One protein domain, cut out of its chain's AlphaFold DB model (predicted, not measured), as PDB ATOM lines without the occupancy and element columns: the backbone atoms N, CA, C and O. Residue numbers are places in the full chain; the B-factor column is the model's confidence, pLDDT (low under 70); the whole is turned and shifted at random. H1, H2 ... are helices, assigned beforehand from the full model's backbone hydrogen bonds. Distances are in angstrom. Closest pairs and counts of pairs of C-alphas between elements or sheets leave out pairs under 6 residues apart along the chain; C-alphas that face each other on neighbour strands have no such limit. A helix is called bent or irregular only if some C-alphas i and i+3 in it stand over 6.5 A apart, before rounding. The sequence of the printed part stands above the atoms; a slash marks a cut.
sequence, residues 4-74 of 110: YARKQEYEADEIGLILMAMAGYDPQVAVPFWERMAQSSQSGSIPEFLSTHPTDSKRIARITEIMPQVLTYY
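What this domain is: This is residues 4 to 74 of the 110 residues of the protein "Peptidase, M48 family" of Proteiniphilum sp. 51_7 (UniProt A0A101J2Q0). Three helices make a small up-and-down bundle: H2 and H4 run side by side in opposite directions, and H1 packs on H4 at a slant and meets H2 in a V at the H1 to H2 link, spreading away from H2 toward residue 4. The very short H3 lies in the loop between H2 and H4, at the other end of H2, and packs on none of the three. You have 71 printed residues with four named helices, H1, H2, H3 and H4 in that order, and no named strand; the class is all helix. The whole is compact, with a radius of gyration of the C-alphas of 12.4 A and spans of 37 by 26 by 19 A.

Where its parts are: Find C-alpha 4 at (50.908, 39.363, -34.356); from there H1, residues 4 to 22, runs 27.1 A to C-alpha 22. Next comes H2, residues 27 to 40, which begins at (38.910, 40.740, -12.142) and is 21.0 A long. H2 is neither bent nor irregular, but only just: C-alphas 28 and 31 are 6.1 A apart. H3 is residues 48 to 52, 7.1 A long. H4, residues 57 to 71, runs 21.2 A and ends at C-alpha 71, (32.439, 42.013, -14.825); it is irregular, with C-alphas 65 and 68 7.3 A apart.

How they stand to each other: Begin with the bundle of H1, H2 and H4, up and down, each running against the one before it. H1 and H2 form a helical hairpin at a steep tilt of 45 degrees, opposite ways; residues 17 to 21 of H1 alone touch residues 27 to 30 of H2, and the closest C-alphas, of Ala 21 and Pro 27, are 5.5 A apart. H2 and H4 touch at a shallow tilt of 11 degrees, opposite ways, with the C-alphas of Val 31 and Ile 60 closest at 6.4 A. H1 and H4 touch and run the same way at a tilt of 35.4 degrees, only just steep; their closest C-alphas, of Ile 18 and Val 70, are 5.4 A apart. With 1 of these 3 pairs at a shallow tilt, the packing is mostly crossed, only just. H3 is apart from H1, H2 and H4. Every O i to N i+4 pair is within hydrogen-bond range in H1, against 8 of 10 in H2, 9 of 11 in H4 and 0 of 1 in H3, where 2 of 2 O i to N i+3 pairs are within range.

The domain as a whole: The two C-alphas farthest apart, of Gly 44 and Thr 72, are 37.6 A apart. The printed part has no cut and no long link: H1 to H2 and H3 to H4 are tight, H2 to H3 short. Look at the B-factor column for the pLDDT of this model: the mean of the printed part is 82.3, and residues 4 to 5 and 41 to 55 are under 70.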
ATOM      1  N   TYR A   4      51.753  40.514 -34.693       57.09
ATOM      2  CA  TYR A   4      50.908  39.363 -34.356       57.09
ATOM      3  C   TYR A   4      51.018  38.957 -32.885       57.09
ATOM      4  O   TYR A   4      49.996  38.702 -32.254       57.09
ATOM      5  N   ALA A   5      52.224  39.008 -32.314       68.25
ATOM      6  CA  ALA A   5      52.442  38.695 -30.905       68.25
ATOM      7  C   ALA A   5      51.677  39.666 -29.990       68.25
ATOM      8  O   ALA A   5      51.088  39.256 -29.003       68.25
ATOM      9  N   ARG A   6      51.576  40.952 -30.363       73.44
ATOM     10  CA  ARG A   6      50.820  41.943 -29.571       73.44
ATOM     11  C   ARG A   6      49.317  41.678 -29.541       73.44
ATOM     12  O   ARG A   6      48.689  41.910 -28.517       73.44
ATOM     13  N   LYS A   7      48.732  41.218 -30.652       76.81
ATOM     14  CA  LYS A   7      47.306  40.853 -30.687       76.81
ATOM     15  C   LYS A   7      47.023  39.652 -29.782       76.81
ATOM     16  O   LYS A   7      46.011  39.656 -29.095       76.81
ATOM     17  N   GLN A   8      47.942  38.687 -29.757       81.56
ATOM     18  CA  GLN A   8      47.858  37.512 -28.890       81.56
ATOM     19  C   GLN A   8      47.946  37.891 -27.407       81.56
ATOM     20  O   GLN A   8      47.164  37.371 -26.624       81.56
ATOM     21  N   GLU A   9      48.800  38.851 -27.026       82.25
ATOM     22  CA  GLU A   9      48.829  39.368 -25.644       82.25
ATOM     23  C   GLU A   9      47.479  39.943 -25.206       82.25
ATOM     24  O   GLU A   9      47.013  39.660 -24.107       82.25
ATOM     25  N   TYR A  10      46.837  40.747 -26.062       85.75
ATOM     26  CA  TYR A  10      45.553  41.364 -25.719       85.75
ATOM     27  C   TYR A  10      44.424  40.342 -25.610       85.75
ATOM     28  O   TYR A  10      43.570  40.473 -24.737       85.75
ATOM     29  N   GLU A  11      44.413  39.335 -26.483       85.00
ATOM     30  CA  GLU A  11      43.441  38.243 -26.401       85.00
ATOM     31  C   GLU A  11      43.685  37.374 -25.161       85.00
ATOM     32  O   GLU A  11      42.736  37.024 -24.464       85.00
ATOM     33  N   ALA A  12      44.947  37.091 -24.831       87.88
ATOM     34  CA  ALA A  12      45.306  36.361 -23.620       87.88
ATOM     35  C   ALA A  12      44.871  37.107 -22.347       87.88
ATOM     36  O   ALA A  12      44.305  36.484 -21.449       87.88
ATOM     37  N   ASP A  13      45.070  38.428 -22.285       89.62
ATOM     38  CA  ASP A  13      44.596  39.261 -21.173       89.62
ATOM     39  C   ASP A  13      43.062  39.224 -21.057       89.62
ATOM     40  O   ASP A  13      42.526  39.042 -19.964       89.62
ATOM     41  N   GLU A  14      42.347  39.353 -22.180       90.94
ATOM     42  CA  GLU A  14      40.877  39.332 -22.229       90.94
ATOM     43  C   GLU A  14      40.317  37.991 -21.734       90.94
ATOM     44  O   GLU A  14      39.483  37.961 -20.825       90.94
ATOM     45  N   ILE A  15      40.826  36.875 -22.259       89.88
ATOM     46  CA  ILE A  15      40.396  35.529 -21.860       89.88
ATOM     47  C   ILE A  15      40.774  35.247 -20.402       89.88
ATOM     48  O   ILE A  15      39.953  34.729 -19.647       89.88
ATOM     49  N   GLY A  16      41.986  35.613 -19.976       91.00
ATOM     50  CA  GLY A  16      42.446  35.412 -18.602       91.00
ATOM     51  C   GLY A  16      41.554  36.111 -17.575       91.00
ATOM     52  O   GLY A  16      41.184  35.515 -16.564       91.00
ATOM     53  N   LEU A  17      41.132  37.345 -17.864       92.00
ATOM     54  CA  LEU A  17      40.213  38.103 -17.014       92.00
ATOM     55  C   LEU A  17      38.819  37.476 -16.939       92.00
ATOM     56  O   LEU A  17      38.237  37.414 -15.854       92.00
ATOM     57  N   ILE A  18      38.293  36.987 -18.063       90.06
ATOM     58  CA  ILE A  18      37.010  36.273 -18.097       90.06
ATOM     59  C   ILE A  18      37.103  34.994 -17.263       90.06
ATOM     60  O   ILE A  18      36.226  34.742 -16.444       90.06
ATOM     61  N   LEU A  19      38.183  34.218 -17.404       88.94
ATOM     62  CA  LEU A  19      38.400  32.999 -16.621       88.94
ATOM     63  C   LEU A  19      38.510  33.291 -15.121       88.94
ATOM     64  O   LEU A  19      37.903  32.586 -14.317       88.94
ATOM     65  N   MET A  20      39.226  34.350 -14.736       89.81
ATOM     66  CA  MET A  20      39.295  34.807 -13.345       89.81
ATOM     67  C   MET A  20      37.910  35.151 -12.798       89.81
ATOM     68  O   MET A  20      37.513  34.628 -11.756       89.81
ATOM     69  N   ALA A  21      37.158  35.976 -13.532       89.25
ATOM     70  CA  ALA A  21      35.793  36.340 -13.181       89.25
ATOM     71  C   ALA A  21      34.904  35.096 -13.060       89.25
ATOM     72  O   ALA A  21      34.119  34.978 -12.115       89.25
ATOM     73  N   MET A  22      35.070  34.138 -13.979       84.25
ATOM     74  CA  MET A  22      34.296  32.909 -13.991       84.25
ATOM     75  C   MET A  22      34.603  31.999 -12.803       84.25
ATOM     76  O   MET A  22      33.685  31.398 -12.252       84.25
ATOM     77  N   ALA A  23      35.867  31.942 -12.393       84.81
ATOM     78  CA  ALA A  23      36.334  31.211 -11.222       84.81
ATOM     79  C   ALA A  23      35.983  31.904  -9.889       84.81
ATOM     80  O   ALA A  23      36.283  31.366  -8.823       84.81
ATOM     81  N   GLY A  24      35.345  33.081  -9.925       84.50
ATOM     82  CA  GLY A  24      34.957  33.834  -8.731       84.50
ATOM     83  C   GLY A  24      36.081  34.688  -8.138       84.50
ATOM     84  O   GLY A  24      35.936  35.174  -7.016       84.50
ATOM     85  N   TYR A  25      37.179  34.903  -8.868       87.62
ATOM     86  CA  TYR A  25      38.182  35.913  -8.524       87.62
ATOM     87  C   TYR A  25      37.740  37.285  -9.033       87.62
ATOM     88  O   TYR A  25      37.226  37.395 -10.143       87.62
ATOM     89  N   ASP A  26      37.960  38.336  -8.238       90.88
ATOM     90  CA  ASP A  26      37.636  39.708  -8.644       90.88
ATOM     91  C   ASP A  26      38.580  40.170  -9.773       90.88
ATOM     92  O   ASP A  26      39.777  40.377  -9.527       90.88
ATOM     93  N   PRO A  27      38.076  40.357 -11.009       92.50
ATOM     94  CA  PRO A  27      38.910  40.740 -12.142       92.50
ATOM     95  C   PRO A  27      39.500  42.148 -12.003       92.50
ATOM     96  O   PRO A  27      40.525  42.443 -12.617       92.50
ATOM     97  N   GLN A  28      38.921  43.012 -11.164       92.38
ATOM     98  CA  GLN A  28      39.394  44.388 -10.980       92.38
ATOM     99  C   GLN A  28      40.783  44.445 -10.337       92.38
ATOM    100  O   GLN A  28      41.528  45.400 -10.552       92.38
ATOM    101  N   VAL A  29      41.176  43.397  -9.604       92.94
ATOM    102  CA  VAL A  29      42.502  43.279  -8.978       92.94
ATOM    103  C   VAL A  29      43.619  43.135 -10.025       92.94
ATOM    104  O   VAL A  29      44.785  43.399  -9.724       92.94
ATOM    105  N   ALA A  30      43.289  42.799 -11.276       91.12
ATOM    106  CA  ALA A  30      44.269  42.716 -12.354       91.12
ATOM    107  C   ALA A  30      44.944  44.063 -12.653       91.12
ATOM    108  O   ALA A  30      46.150  44.095 -12.878       91.12
ATOM    109  N   VAL A  31      44.207  45.178 -12.622       90.88
ATOM    110  CA  VAL A  31      44.755  46.514 -12.928       90.88
ATOM    111  C   VAL A  31      45.929  46.872 -12.003       90.88
ATOM    112  O   VAL A  31      47.040  47.045 -12.510       90.88
ATOM    113  N   PRO A  32      45.768  46.893 -10.662       91.50
ATOM    114  CA  PRO A  32      46.878  47.213  -9.767       91.50
ATOM    115  C   PRO A  32      47.999  46.164  -9.797       91.50
ATOM    116  O   PRO A  32      49.146  46.486  -9.488       91.50
ATOM    117  N   PHE A  33      47.711  44.909 -10.161       89.06
ATOM    118  CA  PHE A  33      48.747  43.894 -10.372       89.06
ATOM    119  C   PHE A  33      49.656  44.256 -11.556       89.06
ATOM    120  O   PHE A  33      50.879  44.313 -11.398       89.06
ATOM    121  N   TRP A  34      49.066  44.571 -12.712       86.56
ATOM    122  CA  TRP A  34      49.815  44.953 -13.909       86.56
ATOM    123  C   TRP A  34      50.547  46.289 -13.746       86.56
ATOM    124  O   TRP A  34      51.668  46.430 -14.232       86.56
ATOM    125  N   GLU A  35      49.984  47.245 -13.003       87.56
ATOM    126  CA  GLU A  35      50.668  48.500 -12.660       87.56
ATOM    127  C   GLU A  35      51.942  48.263 -11.837       87.56
ATOM    128  O   GLU A  35      53.006  48.788 -12.174       87.56
ATOM    129  N   ARG A  36      51.873  47.432 -10.786       86.12
ATOM    130  CA  ARG A  36      53.054  47.076  -9.975       86.12
ATOM    131  C   ARG A  36      54.100  46.335 -10.796       86.12
ATOM    132  O   ARG A  36      55.298  46.544 -10.607       86.12
ATOM    133  N   MET A  37      53.658  45.478 -11.712       80.75
ATOM    134  CA  MET A  37      54.542  44.740 -12.605       80.75
ATOM    135  C   MET A  37      55.288  45.682 -13.565       80.75
ATOM    136  O   MET A  37      56.508  45.584 -13.681       80.75
ATOM    137  N   ALA A  38      54.589  46.657 -14.155       81.31
ATOM    138  CA  ALA A  38      55.176  47.677 -15.028       81.31
ATOM    139  C   ALA A  38      56.147  48.624 -14.291       81.31
ATOM    140  O   ALA A  38      57.130  49.103 -14.861       81.31
ATOM    141  N   GLN A  39      55.897  48.897 -13.008       82.12
ATOM    142  CA  GLN A  39      56.834  49.636 -12.152       82.12
ATOM    143  C   GLN A  39      58.080  48.799 -11.838       82.12
ATOM    144  O   GLN A  39      59.200  49.296 -11.920       82.12
ATOM    145  N   SER A  40      57.906  47.508 -11.547       75.00
ATOM    146  CA  SER A  40      59.007  46.599 -11.203       75.00
ATOM    147  C   SER A  40      59.932  46.312 -12.389       75.00
ATOM    148  O   SER A  40      61.132  46.138 -12.207       75.00
ATOM    149  N   SER A  41      59.424  46.340 -13.624       69.38
ATOM    150  CA  SER A  41      60.277  46.206 -14.812       69.38
ATOM    151  C   SER A  41      61.258  47.373 -15.008       69.38
ATOM    152  O   SER A  41      62.217  47.232 -15.760       69.38
ATOM    153  N   GLN A  42      61.055  48.513 -14.334       68.00
ATOM    154  CA  GLN A  42      61.938  49.683 -14.434       68.00
ATOM    155  C   GLN A  42      63.150  49.606 -13.489       68.00
ATOM    156  O   GLN A  42      64.141  50.291 -13.726       68.00
ATOM    157  N   SER A  43      63.107  48.772 -12.442       66.94
ATOM    158  CA  SER A  43      64.173  48.672 -11.429       66.94
ATOM    159  C   SER A  43      65.280  47.662 -11.769       66.94
ATOM    160  O   SER A  43      66.180  47.446 -10.961       66.94
ATOM    161  N   GLY A  44      65.256  47.071 -12.970       62.69
ATOM    162  CA  GLY A  44      66.352  46.255 -13.511       62.69
ATOM    163  C   GLY A  44      66.211  44.739 -13.338       62.69
ATOM    164  O   GLY A  44      66.984  44.002 -13.943       62.69
ATOM    165  N   SER A  45      65.215  44.248 -12.594       66.00
ATOM    166  CA  SER A  45      64.878  42.817 -12.540       66.00
ATOM    167  C   SER A  45      63.588  42.550 -13.315       66.00
ATOM    168  O   SER A  45      62.502  42.522 -12.738       66.00
ATOM    169  N   ILE A  46      63.694  42.390 -14.632       64.81
ATOM    170  CA  ILE A  46      62.560  41.977 -15.466       64.81
ATOM    171  C   ILE A  46      62.352  40.468 -15.239       64.81
ATOM    172  O   ILE A  46      63.271  39.700 -15.522       64.81
ATOM    173  N   PRO A  47      61.200  40.011 -14.707       68.31
ATOM    174  CA  PRO A  47      60.886  38.585 -14.657       68.31
ATOM    175  C   PRO A  47      60.974  37.969 -16.057       68.31
ATOM    176  O   PRO A  47      60.523  38.594 -17.011       68.31
ATOM    177  N   GLU A  48      61.472  36.737 -16.184       69.31
ATOM    178  CA  GLU A  48      61.639  36.048 -17.482       69.31
ATOM    179  C   GLU A  48      60.351  36.043 -18.331       69.31
ATOM    180  O   GLU A  48      60.380  36.181 -19.553       69.31
ATOM    181  N   PHE A  49      59.194  35.982 -17.666       66.56
ATOM    182  CA  PHE A  49      57.879  36.113 -18.292       66.56
ATOM    183  C   PHE A  49      57.720  37.421 -19.087       66.56
ATOM    184  O   PHE A  49      57.200  37.414 -20.197       66.56
ATOM    185  N   LEU A  50      58.226  38.543 -18.576       69.00
ATOM    186  CA  LEU A  50      58.142  39.849 -19.233       69.00
ATOM    187  C   LEU A  50      59.128  40.022 -20.393       69.00
ATOM    188  O   LEU A  50      58.951  40.928 -21.208       69.00
ATOM    189  N   SER A  51      60.138  39.155 -20.495       66.88
ATOM    190  CA  SER A  51      61.059  39.120 -21.638       66.88
ATOM    191  C   SER A  51      60.363  38.617 -22.907       66.88
ATOM    192  O   SER A  51      60.645  39.099 -24.005       66.88
ATOM    193  N   THR A  52      59.430  37.670 -22.760       67.81
ATOM    194  CA  THR A  52      58.632  37.100 -23.859       67.81
ATOM    195  C   THR A  52      57.266  37.777 -24.003       67.81
ATOM    196  O   THR A  52      56.789  37.951 -25.126       67.81
ATOM    197  N   HIS A  53      56.707  38.271 -22.895       69.94
ATOM    198  CA  HIS A  53      55.416  38.954 -22.806       69.94
ATOM    199  C   HIS A  53      55.571  40.363 -22.195       69.94
ATOM    200  O   HIS A  53      55.209  40.588 -21.038       69.94
ATOM    201  N   PRO A  54      56.114  41.351 -22.929       68.62
ATOM    202  CA  PRO A  54      56.323  42.692 -22.400       68.62
ATOM    203  C   PRO A  54      55.011  43.341 -21.949       68.62
ATOM    204  O   PRO A  54      53.985  43.301 -22.640       68.62
ATOM    205  N   THR A  55      55.060  43.996 -20.790       68.00
ATOM    206  CA  THR A  55      53.965  44.852 -20.323       68.00
ATOM    207  C   THR A  55      54.072  46.198 -21.020       68.00
ATOM    208  O   THR A  55      55.116  46.844 -20.950       68.00
ATOM    209  N   ASP A  56      53.003  46.643 -21.671       71.62
ATOM    210  CA  ASP A  56      52.890  47.998 -22.215       71.62
ATOM    211  C   ASP A  56      51.780  48.724 -21.445       71.62
ATOM    212  O   ASP A  56      50.791  48.101 -21.050       71.62
ATOM    213  N   SER A  57      51.891  50.041 -21.277       78.00
ATOM    214  CA  SER A  57      50.806  50.881 -20.749       78.00
ATOM    215  C   SER A  57      49.508  50.688 -21.543       78.00
ATOM    216  O   SER A  57      48.410  50.777 -20.995       78.00
ATOM    217  N   LYS A  58      49.626  50.307 -22.821       83.44
ATOM    218  CA  LYS A  58      48.506  49.912 -23.684       83.44
ATOM    219  C   LYS A  58      47.757  48.667 -23.207       83.44
ATOM    220  O   LYS A  58      46.550  48.600 -23.414       83.44
ATOM    221  N   ARG A  59      48.432  47.689 -22.587       86.69
ATOM    222  CA  ARG A  59      47.769  46.497 -22.020       86.69
ATOM    223  C   ARG A  59      46.910  46.887 -20.827       86.69
ATOM    224  O   ARG A  59      45.742  46.534 -20.793       86.69
ATOM    225  N   ILE A  60      47.450  47.702 -19.920       88.31
ATOM    226  CA  ILE A  60      46.701  48.221 -18.764       88.31
ATOM    227  C   ILE A  60      45.477  49.014 -19.239       88.31
ATOM    228  O   ILE A  60      44.368  48.765 -18.777       88.31
ATOM    229  N   ALA A  61      45.650  49.907 -20.220       89.94
ATOM    230  CA  ALA A  61      44.536  50.653 -20.804       89.94
ATOM    231  C   ALA A  61      43.463  49.727 -21.399       89.94
ATOM    232  O   ALA A  61      42.273  49.939 -21.170       89.94
ATOM    233  N   ARG A  62      43.880  48.670 -22.110       90.00
ATOM    234  CA  ARG A  62      42.968  47.682 -22.691       90.00
ATOM    235  C   ARG A  62      42.217  46.888 -21.624       90.00
ATOM    236  O   ARG A  62      41.016  46.708 -21.766       90.00
ATOM    237  N   ILE A  63      42.895  46.456 -20.560       91.25
ATOM    238  CA  ILE A  63      42.286  45.759 -19.417       91.25
ATOM    239  C   ILE A  63      41.191  46.625 -18.788       91.25
ATOM    240  O   ILE A  63      40.086  46.147 -18.545       91.25
ATOM    241  N   THR A  64      41.473  47.910 -18.574       91.44
ATOM    242  CA  THR A  64      40.491  48.863 -18.044       91.44
ATOM    243  C   THR A  64      39.306  49.048 -18.993       91.44
ATOM    244  O   THR A  64      38.165  49.105 -18.539       91.44
ATOM    245  N   GLU A  65      39.549  49.094 -20.306       92.81
ATOM    246  CA  GLU A  65      38.506  49.229 -21.332       92.81
ATOM    247  C   GLU A  65      37.539  48.032 -21.351       92.81
ATOM    248  O   GLU A  65      36.328  48.224 -21.439       92.81
ATOM    249  N   ILE A  66      38.053  46.801 -21.244       91.94
ATOM    250  CA  ILE A  66      37.231  45.575 -21.285       91.94
ATOM    251  C   ILE A  66      36.619  45.202 -19.931       91.94
ATOM    252  O   ILE A  66      35.739  44.342 -19.875       91.94
ATOM    253  N   MET A  67      37.042  45.843 -18.838       92.75
ATOM    254  CA  MET A  67      36.584  45.532 -17.481       92.75
ATOM    255  C   MET A  67      35.050  45.481 -17.337       92.75
ATOM    256  O   MET A  67      34.557  44.526 -16.735       92.75
ATOM    257  N   PRO A  68      34.259  46.414 -17.913       92.69
ATOM    258  CA  PRO A  68      32.799  46.345 -17.826       92.69
ATOM    259  C   PRO A  68      32.217  45.069 -18.447       92.69
ATOM    260  O   PRO A  68      31.262  44.509 -17.915       92.69
ATOM    261  N   GLN A  69      32.808  44.581 -19.542       88.94
ATOM    262  CA  GLN A  69      32.407  43.329 -20.184       88.94
ATOM    263  C   GLN A  69      32.794  42.128 -19.316       88.94
ATOM    264  O   GLN A  69      31.970  41.246 -19.085       88.94
ATOM    265  N   VAL A  70      34.018  42.106 -18.788       89.81
ATOM    266  CA  VAL A  70      34.513  41.029 -17.916       89.81
ATOM    267  C   VAL A  70      33.653  40.891 -16.655       89.81
ATOM    268  O   VAL A  70      33.304  39.781 -16.258       89.81
ATOM    269  N   LEU A  71      33.253  42.009 -16.044       88.75
ATOM    270  CA  LEU A  71      32.439  42.013 -14.825       88.75
ATOM    271  C   LEU A  71      31.069  41.345 -14.998       88.75
ATOM    272  O   LEU A  71      30.500  40.879 -14.015       88.75
ATOM    273  N   THR A  72      30.557  41.209 -16.225       88.19
ATOM    274  CA  THR A  72      29.312  40.457 -16.478       88.19
ATOM    275  C   THR A  72      29.431  38.968 -16.109       88.19
ATOM    276  O   THR A  72      28.445  38.343 -15.684       88.19
ATOM    277  N   TYR A  73      30.648  38.415 -16.197       84.69
ATOM    278  CA  TYR A  73      30.978  37.030 -15.856       84.69
ATOM    279  C   TYR A  73      31.244  36.827 -14.359       84.69
ATOM    280  O   TYR A  73      31.135  35.701 -13.873       84.69
ATOM    281  N   TYR A  74      31.558  37.898 -13.623       87.25
ATOM    282  CA  TYR A  74      31.877  37.834 -12.200       87.25
ATOM    283  C   TYR A  74      30.599  37.741 -11.360       87.25
ATOM    284  O   TYR A  74      29.735  38.617 -11.410       87.25
TER     285      TYR A  74